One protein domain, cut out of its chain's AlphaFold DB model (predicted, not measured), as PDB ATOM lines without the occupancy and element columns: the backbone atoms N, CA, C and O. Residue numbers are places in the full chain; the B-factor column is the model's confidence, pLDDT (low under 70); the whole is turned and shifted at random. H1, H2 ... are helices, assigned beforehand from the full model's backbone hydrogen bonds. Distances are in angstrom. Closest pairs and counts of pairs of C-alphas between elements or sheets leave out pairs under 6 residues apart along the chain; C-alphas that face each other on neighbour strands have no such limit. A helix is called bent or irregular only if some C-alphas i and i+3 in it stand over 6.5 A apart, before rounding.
ATOM      1  N   SER A 106      38.550  47.145   1.807       83.81
ATOM      2  CA  SER A 106      37.079  47.104   1.906       83.81
ATOM      3  C   SER A 106      36.374  46.498   0.688       83.81
ATOM      4  O   SER A 106      35.420  45.736   0.840       83.81
ATOM      5  N   LYS A 107      36.843  46.795  -0.529       84.19
ATOM      6  CA  LYS A 107      36.275  46.234  -1.769       84.19
ATOM      7  C   LYS A 107      36.547  44.741  -1.924       84.19
ATOM      8  O   LYS A 107      35.704  44.025  -2.462       84.19
ATOM      9  N   GLU A 108      37.717  44.291  -1.481       85.25
ATOM     10  CA  GLU A 108      38.094  42.882  -1.496       85.25
ATOM     11  C   GLU A 108      37.258  42.107  -0.478       85.25
ATOM     12  O   GLU A 108      36.620  41.132  -0.862       85.25
ATOM     13  N   GLN A 109      37.121  42.622   0.751       83.25
ATOM     14  CA  GLN A 109      36.267  42.025   1.785       83.25
ATOM     15  C   GLN A 109      34.790  41.963   1.368       83.25
ATOM     16  O   GLN A 109      34.121  40.958   1.592       83.25
ATOM     17  N   MET A 110      34.265  43.003   0.707       81.88
ATOM     18  CA  MET A 110      32.912  42.967   0.131       81.88
ATOM     19  C   MET A 110      32.776  41.903  -0.966       81.88
ATOM     20  O   MET A 110      31.761  41.208  -1.039       81.88
ATOM     21  N   GLY A 111      33.793  41.763  -1.820       81.88
ATOM     22  CA  GLY A 111      33.834  40.737  -2.859       81.88
ATOM     23  C   GLY A 111      33.963  39.320  -2.294       81.88
ATOM     24  O   GLY A 111      33.386  38.390  -2.852       81.88
ATOM     25  N   GLU A 112      34.682  39.142  -1.190       82.06
ATOM     26  CA  GLU A 112      34.830  37.868  -0.488       82.06
ATOM     27  C   GLU A 112      33.542  37.470   0.239       82.06
ATOM     28  O   GLU A 112      33.052  36.362   0.031       82.06
ATOM     29  N   ALA A 113      32.920  38.401   0.967       77.62
ATOM     30  CA  ALA A 113      31.624  38.187   1.611       77.62
ATOM     31  C   ALA A 113      30.537  37.779   0.598       77.62
ATOM     32  O   ALA A 113      29.711  36.919   0.879       77.62
ATOM     33  N   SER A 114      30.569  38.330  -0.623       74.19
ATOM     34  CA  SER A 114      29.637  37.944  -1.697       74.19
ATOM     35  C   SER A 114      29.841  36.528  -2.255       74.19
ATOM     36  O   SER A 114      28.973  36.008  -2.953       74.19
ATOM     37  N   LYS A 115      30.989  35.904  -1.972       75.06
ATOM     38  CA  LYS A 115      31.320  34.525  -2.362       75.06
ATOM     39  C   LYS A 115      31.160  33.551  -1.201       75.06
ATOM     40  O   LYS A 115      31.396  32.356  -1.382       75.06
ATOM     41  N   GLU A 116      30.828  34.055  -0.016       70.94
ATOM     42  CA  GLU A 116      30.720  33.237   1.174       70.94
ATOM     43  C   GLU A 116      29.613  32.198   0.975       70.94
ATOM     44  O   GLU A 116      28.514  32.483   0.493       70.94
ATOM     45  N   ALA A 117      29.915  30.960   1.358       60.88
ATOM     46  CA  ALA A 117      28.999  29.839   1.220       60.88
ATOM     47  C   ALA A 117      27.758  29.964   2.121       60.88
ATOM     48  O   ALA A 117      27.009  29.009   2.202       60.88
ATOM     49  N   SER A 118      27.563  31.070   2.840       60.16
ATOM     50  CA  SER A 118      26.370  31.454   3.609       60.16
ATOM     51  C   SER A 118      25.255  32.030   2.713       60.16
ATOM     52  O   SER A 118      24.093  32.068   3.111       60.16
ATOM     53  N   LEU A 119      25.572  32.398   1.468       63.47
ATOM     54  CA  LEU A 119      24.634  32.865   0.439       63.47
ATOM     55  C   LEU A 119      24.021  31.674  -0.319       63.47
ATOM     56  O   LEU A 119      24.176  31.534  -1.533       63.47
ATOM     57  N   ARG A 120      23.430  30.738   0.431       66.06
ATOM     58  CA  ARG A 120      23.072  29.402  -0.074       66.06
ATOM     59  C   ARG A 120      21.775  29.342  -0.871       66.06
ATOM     60  O   ARG A 120      20.916  30.216  -0.800       66.06
ATOM     61  N   ASP A 121      21.634  28.212  -1.569       69.50
ATOM     62  CA  ASP A 121      20.377  27.699  -2.110       69.50
ATOM     63  C   ASP A 121      19.261  27.781  -1.048       69.50
ATOM     64  O   ASP A 121      19.421  27.209   0.043       69.50
ATOM     65  N   PRO A 122      18.121  28.430  -1.358       75.00
ATOM     66  CA  PRO A 122      16.952  28.491  -0.488       75.00
ATOM     67  C   PRO A 122      16.502  27.144   0.082       75.00
ATOM     68  O   PRO A 122      15.830  27.122   1.112       75.00
ATOM     69  N   MET A 123      16.843  26.024  -0.561       78.00
ATOM     70  CA  MET A 123      16.520  24.678  -0.085       78.00
ATOM     71  C   MET A 123      17.280  24.277   1.189       78.00
ATOM     72  O   MET A 123      16.744  23.535   2.006       78.00
ATOM     73  N   SER A 124      18.497  24.791   1.376       79.62
ATOM     74  CA  SER A 124      19.355  24.501   2.538       79.62
ATOM     75  C   SER A 124      19.075  25.386   3.758       79.62
ATOM     76  O   SER A 124      19.670  25.190   4.812       79.62
ATOM     77  N   ILE A 125      18.168  26.359   3.616       85.50
ATOM     78  CA  ILE A 125      17.782  27.259   4.701       85.50
ATOM     79  C   ILE A 125      16.880  26.526   5.691       85.50
ATOM     80  O   ILE A 125      15.841  25.960   5.312       85.50
ATOM     81  N   GLY A 126      17.233  26.659   6.963       88.25
ATOM     82  CA  GLY A 126      16.490  26.145   8.093       88.25
ATOM     83  C   GLY A 126      16.802  24.687   8.418       88.25
ATOM     84  O   GLY A 126      17.168  23.895   7.553       88.25
ATOM     85  N   HIS A 127      16.612  24.334   9.681       92.06
ATOM     86  CA  HIS A 127      17.000  23.046  10.222       92.06
ATOM     87  C   HIS A 127      15.996  21.941   9.883       92.06
ATOM     88  O   HIS A 127      14.772  22.121   9.934       92.06
ATOM     89  N   GLN A 128      16.510  20.751   9.595       91.38
ATOM     90  CA  GLN A 128      15.699  19.549   9.475       91.38
ATOM     91  C   GLN A 128      15.944  18.649  10.681       91.38
ATOM     92  O   GLN A 128      16.953  17.957  10.751       91.38
ATOM     93  N   PHE A 129      14.980  18.624  11.600       92.38
ATOM     94  CA  PHE A 129      15.068  17.772  12.780       92.38
ATOM     95  C   PHE A 129      15.146  16.286  12.401       92.38
ATOM     96  O   PHE A 129      14.246  15.745  11.749       92.38
ATOM     97  N   THR A 130      16.207  15.629  12.856       91.50
ATOM     98  CA  THR A 130      16.403  14.175  12.841       91.50
ATOM     99  C   THR A 130      16.103  13.584  14.220       91.50
ATOM    100  O   THR A 130      15.955  14.309  15.207       91.50
ATOM    101  N   GLU A 131      16.004  12.257  14.312       88.56
ATOM    102  CA  GLU A 131      15.800  11.580  15.600       88.56
ATOM    103  C   GLU A 131      16.919  11.913  16.602       88.56
ATOM    104  O   GLU A 131      16.614  12.280  17.733       88.56
ATOM    105  N   GLU A 132      18.174  11.947  16.143       90.25
ATOM    106  CA  GLU A 132      19.355  12.346  16.926       90.25
ATOM    107  C   GLU A 132      19.220  13.765  17.509       90.25
ATOM    108  O   GLU A 132      19.330  13.959  18.717       90.25
ATOM    109  N   THR A 133      18.856  14.759  16.691       88.88
ATOM    110  CA  THR A 133      18.668  16.142  17.180       88.88
ATOM    111  C   THR A 133      17.533  16.256  18.205       88.88
ATOM    112  O   THR A 133      17.593  17.067  19.128       88.88
ATOM    113  N   PHE A 134      16.493  15.422  18.096       91.00
ATOM    114  CA  PHE A 134      15.414  15.370  19.085       91.00
ATOM    115  C   PHE A 134      15.808  14.673  20.391       91.00
ATOM    116  O   PHE A 134      15.090  14.850  21.380       91.00
ATOM    117  N   GLU A 135      16.868  13.865  20.397       88.38
ATOM    118  CA  GLU A 135      17.468  13.300  21.611       88.38
ATOM    119  C   GLU A 135      18.389  14.316  22.296       88.38
ATOM    120  O   GLU A 135      18.375  14.426  23.523       88.38
ATOM    121  N   GLU A 136      19.130  15.111  21.519       90.62
ATOM    122  CA  GLU A 136      19.930  16.224  22.047       90.62
ATOM    123  C   GLU A 136      19.054  17.319  22.674       90.62
ATOM    124  O   GLU A 136      19.406  17.921  23.698       90.62
ATOM    125  N   LEU A 137      17.879  17.562  22.090       88.94
ATOM    126  CA  LEU A 137      16.880  18.459  22.652       88.94
ATOM    127  C   LEU A 137      16.277  17.866  23.932       88.94
ATOM    128  O   LEU A 137      15.489  16.921  23.907       88.94
ATOM    129  N   LYS A 138      16.566  18.504  25.069       88.69
ATOM    130  CA  LYS A 138      16.038  18.150  26.400       88.69
ATOM    131  C   LYS A 138      14.558  18.532  26.573       88.69
ATOM    132  O   LYS A 138      14.210  19.353  27.415       88.69
ATOM    133  N   ILE A 139      13.673  17.961  25.758       88.12
ATOM    134  CA  ILE A 139      12.222  18.192  25.817       88.12
ATOM    135  C   ILE A 139      11.599  17.206  26.811       88.12
ATOM    136  O   ILE A 139      11.607  16.001  26.571       88.12
ATOM    137  N   GLY A 140      11.018  17.719  27.900       85.12
ATOM    138  CA  GLY A 140      10.307  16.905  28.895       85.12
ATOM    139  C   GLY A 140      11.217  16.130  29.855       85.12
ATOM    140  O   GLY A 140      10.789  15.127  30.421       85.12
ATOM    141  N   SER A 141      12.466  16.573  30.053       84.38
ATOM    142  CA  SER A 141      13.416  15.939  30.988       84.38
ATOM    143  C   SER A 141      13.033  16.080  32.467       84.38
ATOM    144  O   SER A 141      13.598  15.414  33.326       84.38
ATOM    145  N   ASP A 142      12.113  16.986  32.766       86.50
ATOM    146  CA  ASP A 142      11.665  17.406  34.094       86.50
ATOM    147  C   ASP A 142      10.363  16.720  34.547       86.50
ATOM    148  O   ASP A 142       9.933  16.900  35.684       86.50
ATOM    149  N   GLY A 143       9.746  15.909  33.681       85.94
ATOM    150  CA  GLY A 143       8.528  15.161  33.993       85.94
ATOM    151  C   GLY A 143       7.257  16.014  34.081       85.94
ATOM    152  O   GLY A 143       6.227  15.497  34.506       85.94
ATOM    153  N   PHE A 144       7.298  17.292  33.682       90.31
ATOM    154  CA  PHE A 144       6.105  18.151  33.661       90.31
ATOM    155  C   PHE A 144       5.179  17.871  32.475       90.31
ATOM    156  O   PHE A 144       4.000  18.209  32.537       90.31
ATOM    157  N   LEU A 145       5.707  17.278  31.402       91.94
ATOM    158  CA  LEU A 145       4.964  16.996  30.177       91.94
ATOM    159  C   LEU A 145       4.558  15.525  30.109       91.94
ATOM    160  O   LEU A 145       5.370  14.630  30.355       91.94
ATOM    161  N   LEU A 146       3.316  15.274  29.704       94.12
ATOM    162  CA  LEU A 146       2.842  13.927  29.403       94.12
ATOM    163  C   LEU A 146       3.533  13.379  28.135       94.12
ATOM    164  O   LEU A 146       3.889  14.154  27.237       94.12
ATOM    165  N   PRO A 147       3.691  12.048  27.987       92.38
ATOM    166  CA  PRO A 147       4.279  11.446  26.785       92.38
ATOM    167  C   PRO A 147       3.589  11.876  25.477       92.38
ATOM    168  O   PRO A 147       4.234  12.062  24.437       92.38
ATOM    169  N   GLU A 148       2.273  12.080  25.525       93.44
ATOM    170  CA  GLU A 148       1.458  12.558  24.410       93.44
ATOM    171  C   GLU A 148       1.805  14.002  24.022       93.44
ATOM    172  O   GLU A 148       1.871  14.326  22.831       93.44
ATOM    173  N   GLU A 149       2.073  14.863  25.007       94.44
ATOM    174  CA  GLU A 149       2.437  16.268  24.805       94.44
ATOM    175  C   GLU A 149       3.836  16.391  24.210       94.44
ATOM    176  O   GLU A 149       4.021  17.116  23.233       94.44
ATOM    177  N   ILE A 150       4.798  15.614  24.717       92.81
ATOM    178  CA  ILE A 150       6.159  15.549  24.166       92.81
ATOM    179  C   ILE A 150       6.102  15.120  22.696       92.81
ATOM    180  O   ILE A 150       6.713  15.746  21.827       92.81
ATOM    181  N   THR A 151       5.316  14.085  22.388       93.44
ATOM    182  CA  THR A 151       5.141  13.598  21.011       93.44
ATOM    183  C   THR A 151       4.485  14.654  20.118       93.44
ATOM    184  O   THR A 151       4.889  14.840  18.965       93.44
ATOM    185  N   CYS A 152       3.474  15.360  20.628       94.12
ATOM    186  CA  CYS A 152       2.817  16.449  19.911       94.12
ATOM    187  C   CYS A 152       3.797  17.590  19.613       94.12
ATOM    188  O   CYS A 152       3.895  18.042  18.471       94.12
ATOM    189  N   PHE A 153       4.590  17.987  20.608       92.75
ATOM    190  CA  PHE A 153       5.576  19.050  20.490       92.75
ATOM    191  C   PHE A 153       6.682  18.702  19.488       92.75
ATOM    192  O   PHE A 153       6.967  19.503  18.598       92.75
ATOM    193  N   LYS A 154       7.224  17.474  19.522       93.19
ATOM    194  CA  LYS A 154       8.181  16.992  18.507       93.19
ATOM    195  C   LYS A 154       7.591  17.052  17.092       93.19
ATOM    196  O   LYS A 154       8.244  17.528  16.166       93.19
ATOM    197  N   LYS A 155       6.319  16.667  16.913       94.00
ATOM    198  CA  LYS A 155       5.618  16.798  15.617       94.00
ATOM    199  C   LYS A 155       5.446  18.254  15.183       94.00
ATOM    200  O   LYS A 155       5.512  18.539  13.988       94.00
ATOM    201  N   MET A 156       5.194  19.170  16.116       94.31
ATOM    202  CA  MET A 156       5.099  20.602  15.821       94.31
ATOM    203  C   MET A 156       6.454  21.176  15.403       94.31
ATOM    204  O   MET A 156       6.524  21.866  14.387       94.31
ATOM    205  N   LEU A 157       7.521  20.831  16.126       93.00
ATOM    206  CA  LEU A 157       8.887  21.229  15.793       93.00
ATOM    207  C   LEU A 157       9.306  20.705  14.422       93.00
ATOM    208  O   LEU A 157       9.766  21.488  13.603       93.00
ATOM    209  N   ALA A 158       9.050  19.432  14.113       91.81
ATOM    210  CA  ALA A 158       9.369  18.860  12.804       91.81
ATOM    211  C   ALA A 158       8.686  19.611  11.644       91.81
ATOM    212  O   ALA A 158       9.292  19.820  10.596       91.81
ATOM    213  N   LYS A 159       7.443  20.078  11.834       93.06
ATOM    214  CA  LYS A 159       6.731  20.893  10.832       93.06
ATOM    215  C   LYS A 159       7.335  22.284  10.655       93.06
ATOM    216  O   LYS A 159       7.282  22.823   9.555       93.06
ATOM    217  N   GLN A 160       7.854  22.864  11.734       91.12
ATOM    218  CA  GLN A 160       8.409  24.218  11.760       91.12
ATOM    219  C   GLN A 160       9.941  24.240  11.736       91.12
ATOM    220  O   GLN A 160      10.521  25.303  11.939       91.12
ATOM    221  N   GLY A 161      10.594  23.103  11.463       89.62
ATOM    222  CA  GLY A 161      12.049  22.945  11.578       89.62
ATOM    223  C   GLY A 161      12.828  24.004  10.820       89.62
ATOM    224  O   GLY A 161      13.764  24.589  11.357       89.62
ATOM    225  N   ARG A 162      12.328  24.374   9.639       89.31
ATOM    226  CA  ARG A 162      12.945  25.388   8.782       89.31
ATOM    227  C   ARG A 162      12.994  26.802   9.379       89.31
ATOM    228  O   ARG A 162      13.638  27.673   8.811       89.31
ATOM    229  N   SER A 163      12.298  27.044  10.488       89.62
ATOM    230  CA  SER A 163      12.347  28.318  11.222       89.62
ATOM    231  C   SER A 163      13.547  28.409  12.166       89.62
ATOM    232  O   SER A 163      13.857  29.494  12.652       89.62
ATOM    233  N   PHE A 164      14.191  27.281  12.459       91.06
ATOM    234  CA  PHE A 164      15.346  27.191  13.341       91.06
ATOM    235  C   PHE A 164      16.621  27.022  12.519       91.06
ATOM    236  O   PHE A 164      16.577  26.518  11.401       91.06
ATOM    237  N   ALA A 165      17.747  27.435  13.087       91.19
ATOM    238  CA  ALA A 165      19.079  27.191  12.554       91.19
ATOM    239  C   ALA A 165      20.002  26.930  13.747       91.19
ATOM    240  O   ALA A 165      20.125  27.789  14.624       91.19
ATOM    241  N   PHE A 166      20.595  25.742  13.808       89.06
ATOM    242  CA  PHE A 166      21.582  25.382  14.828       89.06
ATOM    243  C   PHE A 166      23.002  25.596  14.319       89.06
ATOM    244  O   PHE A 166      23.888  25.960  15.094       89.06
ATOM    245  N   GLU A 167      23.205  25.443  13.012       87.69
ATOM    246  CA  GLU A 167      24.479  25.714  12.361       87.69
ATOM    247  C   GLU A 167      24.428  26.982  11.507       87.69
ATOM    248  O   GLU A 167      23.390  27.369  10.969       87.69
ATOM    249  N   SER A 168      25.585  27.626  11.329       83.31
ATOM    250  CA  SER A 168      25.693  28.860  10.540       83.31
ATOM    251  C   SER A 168      25.253  28.685   9.085       83.31
ATOM    252  O   SER A 168      24.780  29.636   8.470       83.31
ATOM    253  N   HIS A 169      25.373  27.474   8.540       79.75
ATOM    254  CA  HIS A 169      25.009  27.167   7.164       79.75
ATOM    255  C   HIS A 169      23.495  27.004   6.937       79.75
ATOM    256  O   HIS A 169      23.061  27.007   5.787       79.75
ATOM    257  N   GLU A 170      22.706  26.864   8.006       86.62
ATOM    258  CA  GLU A 170      21.238  26.772   7.965       86.62
ATOM    259  C   GLU A 170      20.577  28.153   8.070       86.62
ATOM    260  O   GLU A 170      19.374  28.304   7.839       86.62
ATOM    261  N   ILE A 171      21.353  29.174   8.442       85.75
ATOM    262  CA  ILE A 171      20.864  30.539   8.594       85.75
ATOM    263  C   ILE A 171      20.455  31.068   7.221       85.75
ATOM    264  O   ILE A 171      21.238  31.088   6.273       85.75
TER     265      ILE A 171
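AT A GLANCE: This is residues 106 to 171 of the 225 residues of the protein "Predicted protein" of Physcomitrium patens (UniProt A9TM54). One long helix, H3, lies along one half of an extended model, with the short helix H2 beside it and turned across its line; at the far end H1 sticks out as a free arm, residues 106 to 116, on a long unnamed link. The three helices make no packed core, and the arm adds to the length of the whole. The printed part has 66 residues, with three named helices in the order H1, H2, H3 and no named strand; its class is all helix, with 31 of the 66 residues, under half, in named elements. It is extended, with a radius of gyration of the C-alphas of 17.1 A, and spans 56 by 21 by 16 A.

IN THESE COORDINATES: Begin with H3, residues 147 to 163: find C-alpha 147 at (4.279, 11.446, 26.785), and from there the helix runs 24.3 A to C-alpha 163 at (12.347, 28.318, 11.222). It has a kink of 35 degrees near residue 157 and is irregular: C-alphas 159 and 162 are 7.9 A apart. Go back along the printed part to H2, residues 131 to 136, which is 9.0 A from first to last C-alpha. Farther back is H1, residues 106 to 113, which begins at C-alpha 106 at (37.079, 47.104, 1.906) and is 10.5 A long.

HOW THE PARTS SIT: Look first at Lys 154 in H3 and Phe 134 in H2: their C-alphas, the closest of the two helices, are 7.4 A apart. H2 and H3 are close but not clearly touching, with 1 pair of C-alphas within 8 A. Their lines are about perpendicular, at 80 degrees, and their centres are 11.9 A apart. H1 is apart from H3, and it is apart from H2 too. In H1 and H2 every O i to N i+4 pair is within hydrogen-bond range; in H3 it is 11 of 13.

THE WHOLE: The C-alphas of Lys 107 and Leu 146, the two farthest apart, are 56.0 A from each other, and those of Ser 106 and Ile 171, the first and last printed, are 24.1 A apart. Residues 106 to 116, of which 106 to 113 belong to H1, stand free; the other 55 residues span 41 by 17 by 15 A. The link from H1 to H2, residues 114 to 130, is long, and the link from H2 to H3, with 10 residues, is short. The printed part has no cut. Look at the B-factor column for the pLDDT: its mean over the printed part is 85.8, and residues 117 to 121 are under 70.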